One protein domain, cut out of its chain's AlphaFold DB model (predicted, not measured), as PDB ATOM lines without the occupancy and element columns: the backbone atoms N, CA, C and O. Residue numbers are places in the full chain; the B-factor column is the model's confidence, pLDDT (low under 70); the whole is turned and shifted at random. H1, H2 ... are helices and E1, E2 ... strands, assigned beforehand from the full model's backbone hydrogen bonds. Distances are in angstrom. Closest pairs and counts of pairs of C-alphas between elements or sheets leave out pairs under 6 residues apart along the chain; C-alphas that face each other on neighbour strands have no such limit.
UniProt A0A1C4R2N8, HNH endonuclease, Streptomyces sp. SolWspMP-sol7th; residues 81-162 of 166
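What this domain is: This is residues 81 to 162 of the 166 residues of the protein "HNH endonuclease" of Streptomyces sp. SolWspMP-sol7th (UniProt A0A1C4R2N8). With little regular structure, this is a small body of loops round a two-stranded hairpin, E1 and E2, with H1 on one side and the short H2 on the other. A loop with residues 120 to 125 reaches out at one end. The 82 printed residues run H1, E1, E2, H2, the sheet antiparallel, the class mixed, with only 24 residues in named elements. The whole is compact, radius of gyration of the C-alphas 12.6 A, spanning 42 by 30 by 18 A.

How they stand to each other: H1, residues 96 to 105, comes closest to E1, residues 129 to 132, at the C-alphas of Gly 96 and Val 130, 5.5 A apart. E1 and E2, residues 145 to 148, form an antiparallel hairpin, with N 129 and O 148 at 2.8 A, within hydrogen-bond range. The closest C-alphas of E1 and H2, residues 150 to 155, are those of Glu 129 and Pro 150, 6.7 A apart. H1 and H2 are apart. Every O i to N i+4 pair is within hydrogen-bond range in H1, and 1 of 2 in H2.

Where its parts are: H1 is 14.1 A long from C-alpha 96 at (130.327, 177.396, 134.404); E1 measures 10.1 A, E2 9.7 A, and H2 9.0 A to C-alpha 155 at (127.788, 160.715, 140.085).

The domain as a whole: The C-alphas farthest apart, of Asp 89 and Arg 122, are 41.8 A apart. The printed part has no cut; the links H1 to E1 and E1 to E2 are long. Residues 161 to 162 have pLDDT under 70.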
ATOM      1  N   ALA A  81     141.727 185.847 137.044       91.50
ATOM      2  CA  ALA A  81     142.007 186.097 138.459       91.50
ATOM      3  C   ALA A  81     140.783 186.642 139.220       91.50
ATOM      4  O   ALA A  81     140.494 186.199 140.323       91.50
ATOM      5  N   GLU A  82     140.002 187.536 138.605       93.25
ATOM      6  CA  GLU A  82     138.772 188.067 139.214       93.25
ATOM      7  C   GLU A  82     137.628 187.045 139.286       93.25
ATOM      8  O   GLU A  82     136.678 187.228 140.045       93.25
ATOM      9  N   LEU A  83     137.654 186.009 138.445       94.81
ATOM     10  CA  LEU A  83     136.633 184.963 138.445       94.81
ATOM     11  C   LEU A  83     136.989 183.812 139.384       94.81
ATOM     12  O   LEU A  83     136.079 183.222 139.959       94.81
ATOM     13  N   LEU A  84     138.276 183.501 139.526       96.50
ATOM     14  CA  LEU A  84     138.781 182.338 140.253       96.50
ATOM     15  C   LEU A  84     139.101 182.665 141.719       96.50
ATOM     16  O   LEU A  84     140.166 182.333 142.236       96.50
ATOM     17  N   THR A  85     138.162 183.337 142.381       96.81
ATOM     18  CA  THR A  85     138.249 183.744 143.789       96.81
ATOM     19  C   THR A  85     137.019 183.284 144.566       96.81
ATOM     20  O   THR A  85     135.946 183.050 143.994       96.81
ATOM     21  N   PHE A  86     137.167 183.204 145.883       96.81
ATOM     22  CA  PHE A  86     136.047 183.099 146.807       96.81
ATOM     23  C   PHE A  86     135.431 184.489 147.016       96.81
ATOM     24  O   PHE A  86     136.146 185.458 147.260       96.81
ATOM     25  N   GLU A  87     134.109 184.597 146.870       94.19
ATOM     26  CA  GLU A  87     133.339 185.812 147.179       94.19
ATOM     27  C   GLU A  87     132.080 185.394 147.973       94.19
ATOM     28  O   GLU A  87     131.089 185.002 147.345       94.19
ATOM     29  N   PRO A  88     132.088 185.451 149.321       91.81
ATOM     30  CA  PRO A  88     130.969 184.982 150.149       91.81
ATOM     31  C   PRO A  88     129.680 185.788 149.923       91.81
ATOM     32  O   PRO A  88     128.587 185.223 149.882       91.81
ATOM     33  N   ASP A  89     129.803 187.089 149.656       94.25
ATOM     34  CA  ASP A  89     128.662 187.988 149.434       94.25
ATOM     35  C   ASP A  89     128.184 188.015 147.974       94.25
ATOM     36  O   ASP A  89     127.324 188.812 147.581       94.25
ATOM     37  N   ARG A  90     128.729 187.141 147.117       90.81
ATOM     38  CA  ARG A  90     128.338 187.080 145.707       90.81
ATOM     39  C   ARG A  90     126.857 186.718 145.596       90.81
ATOM     40  O   ARG A  90     126.435 185.636 145.991       90.81
ATOM     41  N   THR A  91     126.079 187.582 144.946       91.31
ATOM     42  CA  THR A  91     124.626 187.388 144.762       91.31
ATOM     43  C   THR A  91     124.262 186.518 143.558       91.31
ATOM     44  O   THR A  91     123.173 185.951 143.500       91.31
ATOM     45  N   ARG A  92     125.154 186.403 142.564       92.00
ATOM     46  CA  ARG A  92     124.897 185.667 141.314       92.00
ATOM     47  C   ARG A  92     125.988 184.651 141.028       92.00
ATOM     48  O   ARG A  92     127.164 185.002 140.990       92.00
ATOM     49  N   ARG A  93     125.594 183.412 140.722       93.75
ATOM     50  CA  ARG A  93     126.528 182.354 140.319       93.75
ATOM     51  C   ARG A  93     127.244 182.721 139.021       93.75
ATOM     52  O   ARG A  93     126.614 183.115 138.036       93.75
ATOM     53  N   VAL A  94     128.565 182.547 139.002       94.94
ATOM     54  CA  VAL A  94     129.346 182.671 137.769       94.94
ATOM     55  C   VAL A  94     128.982 181.495 136.852       94.94
ATOM     56  O   VAL A  94     129.074 180.345 137.277       94.94
ATOM     57  N   PRO A  95     128.567 181.732 135.593       95.12
ATOM     58  CA  PRO A  95     128.250 180.636 134.684       95.12
ATOM     59  C   PRO A  95     129.457 179.717 134.461       95.12
ATOM     60  O   PRO A  95     130.539 180.212 134.144       95.12
ATOM     61  N   GLY A  96     129.253 178.396 134.516       95.38
ATOM     62  CA  GLY A  96     130.327 177.396 134.404       95.38
ATOM     63  C   GLY A  96     131.222 177.580 133.174       95.38
ATOM     64  O   GLY A  96     132.439 177.528 133.290       95.38
ATOM     65  N   ARG A  97     130.659 177.956 132.015       95.50
ATOM     66  CA  ARG A  97     131.449 178.272 130.804       95.50
ATOM     67  C   ARG A  97     132.516 179.357 131.015       95.50
ATOM     68  O   ARG A  97     133.553 179.335 130.364       95.50
ATOM     69  N   ARG A  98     132.251 180.341 131.888       96.06
ATOM     70  CA  ARG A  98     133.197 181.426 132.190       96.06
ATOM     71  C   ARG A  98     134.299 180.939 133.122       96.06
ATOM     72  O   ARG A  98     135.445 181.298 132.887       96.06
ATOM     73  N   LEU A  99     133.949 180.118 134.113       97.25
ATOM     74  CA  LEU A  99     134.912 179.473 135.010       97.25
ATOM     75  C   LEU A  99     135.817 178.514 134.241       97.25
ATOM     76  O   LEU A  99     137.028 178.628 134.344       97.25
ATOM     77  N   LYS A 100     135.251 177.667 133.376       97.38
ATOM     78  CA  LYS A 100     136.010 176.778 132.491       97.38
ATOM     79  C   LYS A 100     137.034 177.556 131.671       97.38
ATOM     80  O   LYS A 100     138.216 177.266 131.740       97.38
ATOM     81  N   ARG A 101     136.599 178.606 130.965       96.31
ATOM     82  CA  ARG A 101     137.514 179.463 130.196       96.31
ATOM     83  C   ARG A 101     138.603 180.092 131.071       96.31
ATOM     84  O   ARG A 101     139.736 180.199 130.624       96.31
ATOM     85  N   ALA A 102     138.260 180.531 132.282       96.88
ATOM     86  CA  ALA A 102     139.230 181.087 133.217       96.88
ATOM     87  C   ALA A 102     140.260 180.033 133.655       96.88
ATOM     88  O   ALA A 102     141.444 180.330 133.616       96.88
ATOM     89  N   LEU A 103     139.831 178.809 133.985       97.44
ATOM     90  CA  LEU A 103     140.712 177.687 134.337       97.44
ATOM     91  C   LEU A 103     141.664 177.325 133.189       97.44
ATOM     92  O   LEU A 103     142.860 177.174 133.407       97.44
ATOM     93  N   LEU A 104     141.161 177.223 131.956       96.50
ATOM     94  CA  LEU A 104     142.014 176.926 130.798       96.50
ATOM     95  C   LEU A 104     143.058 178.029 130.572       96.50
ATOM     96  O   LEU A 104     144.210 177.740 130.267       96.50
ATOM     97  N   ALA A 105     142.687 179.293 130.801       95.62
ATOM     98  CA  ALA A 105     143.616 180.418 130.710       95.62
ATOM     99  C   ALA A 105     144.726 180.387 131.779       95.62
ATOM    100  O   ALA A 105     145.750 181.034 131.587       95.62
ATOM    101  N   THR A 106     144.559 179.638 132.876       94.75
ATOM    102  CA  THR A 106     145.630 179.398 133.862       94.75
ATOM    103  C   THR A 106     146.477 178.163 133.539       94.75
ATOM    104  O   THR A 106     147.228 177.712 134.397       94.75
ATOM    105  N   GLY A 107     146.325 177.561 132.355       95.50
ATOM    106  CA  GLY A 107     147.042 176.346 131.960       95.50
ATOM    107  C   GLY A 107     146.424 175.043 132.478       95.50
ATOM    108  O   GLY A 107     147.066 173.996 132.416       95.50
ATOM    109  N   ARG A 108     145.184 175.063 132.995       96.38
ATOM    110  CA  ARG A 108     144.486 173.824 133.372       96.38
ATOM    111  C   ARG A 108     144.245 172.978 132.121       96.38
ATOM    112  O   ARG A 108     143.655 173.457 131.158       96.38
ATOM    113  N   VAL A 109     144.634 171.708 132.176       97.44
ATOM    114  CA  VAL A 109     144.350 170.738 131.112       97.44
ATOM    115  C   VAL A 109     142.845 170.460 131.045       97.44
ATOM    116  O   VAL A 109     142.192 170.267 132.072       97.44
ATOM    117  N   GLU A 110     142.284 170.439 129.835       97.75
ATOM    118  CA  GLU A 110     140.863 170.171 129.595       97.75
ATOM    119  C   GLU A 110     140.556 168.665 129.593       97.75
ATOM    120  O   GLU A 110     140.169 168.090 128.582       97.75
ATOM    121  N   VAL A 111     140.728 168.020 130.744       98.31
ATOM    122  CA  VAL A 111     140.383 166.607 130.958       98.31
ATOM    123  C   VAL A 111     139.462 166.456 132.158       98.31
ATOM    124  O   VAL A 111     139.466 167.278 133.077       98.31
ATOM    125  N   CYS A 112     138.647 165.404 132.150       98.44
ATOM    126  CA  CYS A 112     137.871 165.012 133.312       98.44
ATOM    127  C   CYS A 112     138.822 164.632 134.449       98.44
ATOM    128  O   CYS A 112     139.669 163.760 134.283       98.44
ATOM    129  N   ALA A 113     138.653 165.252 135.613       97.88
ATOM    130  CA  ALA A 113     139.468 164.988 136.792       97.88
ATOM    131  C   ALA A 113     139.247 163.589 137.397       97.88
ATOM    132  O   ALA A 113     140.030 163.181 138.246       97.88
ATOM    133  N   ASP A 114     138.184 162.890 136.993       97.44
ATOM    134  CA  ASP A 114     137.837 161.554 137.485       97.44
ATOM    135  C   ASP A 114     138.283 160.463 136.496       97.44
ATOM    136  O   ASP A 114     139.189 159.689 136.776       97.44
ATOM    137  N   CYS A 115     137.721 160.449 135.282       97.81
ATOM    138  CA  CYS A 115     138.022 159.408 134.289       97.81
ATOM    139  C   CYS A 115     139.075 159.787 133.234       97.81
ATOM    140  O   CYS A 115     139.347 158.994 132.338       97.81
ATOM    141  N   GLY A 116     139.626 161.003 133.269       97.88
ATOM    142  CA  GLY A 116     140.671 161.444 132.336       97.88
ATOM    143  C   GLY A 116     140.215 161.750 130.904       97.88
ATOM    144  O   GLY A 116     141.025 162.217 130.108       97.88
ATOM    145  N   ILE A 117     138.939 161.537 130.555       97.94
ATOM    146  CA  ILE A 117     138.435 161.827 129.204       97.94
ATOM    147  C   ILE A 117     138.645 163.303 128.834       97.94
ATOM    148  O   ILE A 117     138.378 164.203 129.634       97.94
ATOM    149  N   GLY A 118     139.120 163.540 127.613       97.62
ATOM    150  CA  GLY A 118     139.322 164.877 127.062       97.62
ATOM    151  C   GLY A 118     138.029 165.553 126.587       97.62
ATOM    152  O   GLY A 118     136.920 165.106 126.897       97.62
ATOM    153  N   PRO A 119     138.150 166.636 125.803       97.00
ATOM    154  CA  PRO A 119     137.017 167.393 125.278       97.00
ATOM    155  C   PRO A 119     136.423 166.782 123.998       97.00
ATOM    156  O   PRO A 119     135.641 167.439 123.317       97.00
ATOM    157  N   GLU A 120     136.782 165.545 123.657       97.81
ATOM    158  CA  GLU A 120     136.293 164.821 122.486       97.81
ATOM    159  C   GLU A 120     135.832 163.419 122.897       97.81
ATOM    160  O   GLU A 120     136.466 162.746 123.711       97.81
ATOM    161  N   TRP A 121     134.710 162.979 122.334       96.44
ATOM    162  CA  TRP A 121     134.183 161.634 122.495       96.44
ATOM    163  C   TRP A 121     133.668 161.119 121.158       96.44
ATOM    164  O   TRP A 121     132.749 161.695 120.583       96.44
ATOM    165  N   ARG A 122     134.243 160.008 120.676       95.62
ATOM    166  CA  ARG A 122     133.901 159.397 119.377       95.62
ATOM    167  C   ARG A 122     133.995 160.386 118.198       95.62
ATOM    168  O   ARG A 122     133.155 160.341 117.308       95.62
ATOM    169  N   GLY A 123     134.993 161.272 118.211       95.06
ATOM    170  CA  GLY A 123     135.180 162.302 117.183       95.06
ATOM    171  C   GLY A 123     134.282 163.535 117.330       95.06
ATOM    172  O   GLY A 123     134.395 164.457 116.532       95.06
ATOM    173  N   GLU A 124     133.408 163.579 118.339       95.81
ATOM    174  CA  GLU A 124     132.496 164.700 118.575       95.81
ATOM    175  C   GLU A 124     132.897 165.516 119.815       95.81
ATOM    176  O   GLU A 124     133.361 164.944 120.809       95.81
ATOM    177  N   PRO A 125     132.678 166.845 119.833       96.81
ATOM    178  CA  PRO A 125     132.999 167.679 120.986       96.81
ATOM    179  C   PRO A 125     132.230 167.275 122.255       96.81
ATOM    180  O   PRO A 125     131.010 167.440 122.362       96.81
ATOM    181  N   LEU A 126     132.963 166.844 123.279       96.81
ATOM    182  CA  LEU A 126     132.449 166.583 124.614       96.81
ATOM    183  C   LEU A 126     132.627 167.812 125.507       96.81
ATOM    184  O   LEU A 126     133.729 168.255 125.832       96.81
ATOM    185  N   ARG A 127     131.511 168.360 125.991       96.12
ATOM    186  CA  ARG A 127     131.560 169.479 126.935       96.12
ATOM    187  C   ARG A 127     131.872 168.971 128.340       96.12
ATOM    188  O   ARG A 127     130.979 168.495 129.030       96.12
ATOM    189  N   LEU A 128     133.111 169.160 128.791       97.94
ATOM    190  CA  LEU A 128     133.421 169.063 130.220       97.94
ATOM    191  C   LEU A 128     132.751 170.205 130.997       97.94
ATOM    192  O   LEU A 128     132.777 171.363 130.558       97.94
ATOM    193  N   GLU A 129     132.173 169.863 132.140       97.00
ATOM    194  CA  GLU A 129     131.434 170.724 133.056       97.00
ATOM    195  C   GLU A 129     132.313 171.123 134.247       97.00
ATOM    196  O   GLU A 129     133.244 170.408 134.609       97.00
ATOM    197  N   VAL A 130     132.039 172.284 134.844       97.62
ATOM    198  CA  VAL A 130     132.742 172.741 136.054       97.62
ATOM    199  C   VAL A 130     131.973 172.255 137.272       97.62
ATOM    200  O   VAL A 130     130.796 172.597 137.415       97.62
ATOM    201  N   ASP A 131     132.658 171.521 138.139       96.19
ATOM    202  CA  ASP A 131     132.177 171.086 139.446       96.19
ATOM    203  C   ASP A 131     132.939 171.807 140.565       96.19
ATOM    204  O   ASP A 131     134.135 172.094 140.443       96.19
ATOM    205  N   HIS A 132     132.213 172.101 141.641       96.00
ATOM    206  CA  HIS A 132     132.719 172.686 142.879       96.00
ATOM    207  C   HIS A 132     132.908 171.538 143.873       96.00
ATOM    208  O   HIS A 132     131.920 170.905 144.240       96.00
ATOM    209  N   ILE A 133     134.147 171.260 144.287       95.06
ATOM    210  CA  ILE A 133     134.489 170.091 145.119       95.06
ATOM    211  C   ILE A 133     133.732 170.123 146.453       95.06
ATOM    212  O   ILE A 133     133.215 169.099 146.891       95.06
ATOM    213  N   ASP A 134     133.628 171.299 147.070       93.62
ATOM    214  CA  ASP A 134     132.875 171.536 148.307       93.62
ATOM    215  C   ASP A 134     131.359 171.745 148.100       93.62
ATOM    216  O   ASP A 134     130.593 171.819 149.062       93.62
ATOM    217  N   GLY A 135     130.903 171.860 146.850       92.06
ATOM    218  CA  GLY A 135     129.528 172.195 146.491       92.06
ATOM    219  C   GLY A 135     129.124 173.663 146.696       92.06
ATOM    220  O   GLY A 135     127.995 174.026 146.335       92.06
ATOM    221  N   ASP A 136     129.999 174.530 147.218       92.88
ATOM    222  CA  ASP A 136     129.735 175.962 147.346       92.88
ATOM    223  C   ASP A 136     130.070 176.695 146.046       92.88
ATOM    224  O   ASP A 136     131.210 176.996 145.702       92.88
ATOM    225  N   TRP A 137     129.020 177.083 145.327       94.38
ATOM    226  CA  TRP A 137     129.136 177.817 144.070       94.38
ATOM    227  C   TRP A 137     129.796 179.203 144.198       94.38
ATOM    228  O   TRP A 137     130.080 179.834 143.170       94.38
ATOM    229  N   ARG A 138     129.983 179.717 145.420       95.81
ATOM    230  CA  ARG A 138     130.664 180.991 145.689       95.81
ATOM    231  C   ARG A 138     132.179 180.854 145.740       95.81
ATOM    232  O   ARG A 138     132.868 181.844 145.473       95.81
ATOM    233  N   ASP A 139     132.688 179.657 146.014       97.06
ATOM    234  CA  ASP A 139     134.115 179.372 146.048       97.06
ATOM    235  C   ASP A 139     134.638 178.933 144.682       97.06
ATOM    236  O   ASP A 139     134.691 177.757 144.338       97.06
ATOM    237  N   ASN A 140     135.060 179.914 143.886       97.44
ATOM    238  CA  ASN A 140     135.637 179.658 142.570       97.44
ATOM    239  C   ASN A 140     137.166 179.554 142.595       97.44
ATOM    240  O   ASN A 140     137.786 179.648 141.534       97.44
ATOM    241  N   ARG A 141     137.794 179.402 143.768       97.69
ATOM    242  CA  ARG A 141     139.251 179.234 143.843       97.69
ATOM    243  C   ARG A 141     139.677 178.037 142.996       97.69
ATOM    244  O   ARG A 141     139.009 177.008 142.967       97.69
ATOM    245  N   ILE A 142     140.823 178.157 142.327       96.75
ATOM    246  CA  ILE A 142     141.327 177.156 141.365       96.75
ATOM    247  C   ILE A 142     141.396 175.744 141.960       96.75
ATOM    248  O   ILE A 142     141.154 174.773 141.247       96.75
ATOM    249  N   GLY A 143     141.732 175.635 143.249       96.56
ATOM    250  CA  GLY A 143     141.805 174.360 143.964       96.56
ATOM    251  C   GLY A 143     140.446 173.732 144.282       96.56
ATOM    252  O   GLY A 143     140.386 172.522 144.441       96.56
ATOM    253  N   ASN A 144     139.369 174.521 144.331       97.31
ATOM    254  CA  ASN A 144     138.014 174.035 144.602       97.31
ATOM    255  C   ASN A 144     137.242 173.663 143.320       97.31
ATOM    256  O   ASN A 144     136.158 173.089 143.382       97.31
ATOM    257  N   LEU A 145     137.783 173.984 142.142       97.62
ATOM    258  CA  LEU A 145     137.142 173.698 140.862       97.62
ATOM    259  C   LEU A 145     137.801 172.514 140.159       97.62
ATOM    260  O   LEU A 145     139.018 172.490 139.963       97.62
ATOM    261  N   ARG A 146     136.979 171.589 139.661       97.19
ATOM    262  CA  ARG A 146     137.414 170.513 138.761       97.19
ATOM    263  C   ARG A 146     136.561 170.462 137.500       97.19
ATOM    264  O   ARG A 146     135.400 170.865 137.500       97.19
ATOM    265  N   LEU A 147     137.155 169.987 136.409       98.25
ATOM    266  CA  LEU A 147     136.431 169.694 135.176       98.25
ATOM    267  C   LEU A 147     135.986 168.235 135.213       98.25
ATOM    268  O   LEU A 147     136.804 167.363 135.487       98.25
ATOM    269  N   LEU A 148     134.716 167.963 134.938       97.94
ATOM    270  CA  LEU A 148     134.166 166.609 134.880       97.94
ATOM    271  C   LEU A 148     133.409 166.399 133.574       97.94
ATOM    272  O   LEU A 148     132.769 167.315 133.059       97.94
ATOM    273  N   CYS A 149     133.447 165.184 133.033       97.69
ATOM    274  CA  CYS A 149     132.538 164.822 131.952       97.69
ATOM    275  C   CYS A 149     131.097 164.706 132.486       97.69
ATOM    276  O   CYS A 149     130.910 164.496 133.688       97.69
ATOM    277  N   PRO A 150     130.067 164.797 131.622       95.75
ATOM    278  CA  PRO A 150     128.668 164.742 132.059       95.75
ATOM    279  C   PRO A 150     128.326 163.484 132.871       95.75
ATOM    280  O   PRO A 150     127.550 163.547 133.823       95.75
ATOM    281  N   ASN A 151     128.955 162.353 132.536       96.19
ATOM    282  CA  ASN A 151     128.733 161.083 133.223       96.19
ATOM    283  C   ASN A 151     129.323 161.104 134.640       96.19
ATOM    284  O   ASN A 151     128.580 160.905 135.597       96.19
ATOM    285  N   CYS A 152     130.612 161.425 134.797       96.62
ATOM    286  CA  CYS A 152     131.254 161.527 136.114       96.62
ATOM    287  C   CYS A 152     130.611 162.616 136.979       96.62
ATOM    288  O   CYS A 152     130.362 162.404 138.162       96.62
ATOM    289  N   HIS A 153     130.260 163.767 136.395       95.56
ATOM    290  CA  HIS A 153     129.613 164.844 137.140       95.56
ATOM    291  C   HIS A 153     128.272 164.397 137.734       95.56
ATOM    292  O   HIS A 153     127.986 164.710 138.887       95.56
ATOM    293  N   SER A 154     127.489 163.596 137.003       94.38
ATOM    294  CA  SER A 154     126.200 163.072 137.480       94.38
ATOM    295  C   SER A 154     126.290 162.168 138.720       94.38
ATOM    296  O   SER A 154     125.290 161.989 139.427       94.38
ATOM    297  N   MET A 155     127.485 161.624 138.979       93.31
ATOM    298  CA  MET A 155     127.788 160.715 140.085       93.31
ATOM    299  C   MET A 155     128.263 161.446 141.343       93.31
ATOM    300  O   MET A 155     128.323 160.836 142.405       93.31
ATOM    301  N   THR A 156     128.587 162.739 141.244       90.31
ATOM    302  CA  THR A 156     129.018 163.540 142.395       90.31
ATOM    303  C   THR A 156     127.874 163.762 143.382       90.31
ATOM    304  O   THR A 156     126.711 163.912 142.991       90.31
ATOM    305  N   ASP A 157     128.205 163.842 144.672       85.50
ATOM    306  CA  ASP A 157     127.219 164.158 145.707       85.50
ATOM    307  C   ASP A 157     126.658 165.576 145.543       85.50
ATOM    308  O   ASP A 157     125.512 165.815 145.887       85.50
ATOM    309  N   THR A 158     127.409 166.500 144.940       81.06
ATOM    310  CA  THR A 158     127.013 167.896 144.686       81.06
ATOM    311  C   THR A 158     126.092 168.060 143.465       81.06
ATOM    312  O   THR A 158     125.491 169.128 143.265       81.06
ATOM    313  N   PHE A 159     125.917 167.014 142.646       83.94
ATOM    314  CA  PHE A 159     125.185 167.094 141.385       83.94
ATOM    315  C   PHE A 159     123.720 167.490 141.579       83.94
ATOM    316  O   PHE A 159     122.944 166.808 142.250       83.94
ATOM    317  N   ARG A 160     123.307 168.590 140.933       78.25
ATOM    318  CA  ARG A 160     121.920 169.101 140.940       78.25
ATOM    319  C   ARG A 160     121.299 169.226 142.341       78.25
ATOM    320  O   ARG A 160     120.090 169.064 142.481       78.25
ATOM    321  N   ARG A 161     122.096 169.561 143.364       66.25
ATOM    322  CA  ARG A 161     121.646 169.634 144.770       66.25
ATOM    323  C   ARG A 161     121.140 168.297 145.321       66.25
ATOM    324  O   ARG A 161     120.323 168.297 146.242       66.25
ATOM    325  N   ARG A 162     121.596 167.160 144.788       60.53
ATOM    326  CA  ARG A 162     121.455 165.900 145.517       60.53
ATOM    327  C   ARG A 162     122.121 166.115 146.882       60.53
ATOM    328  O   ARG A 162     123.227 166.613 146.974       60.53
TER     329      ARG A 162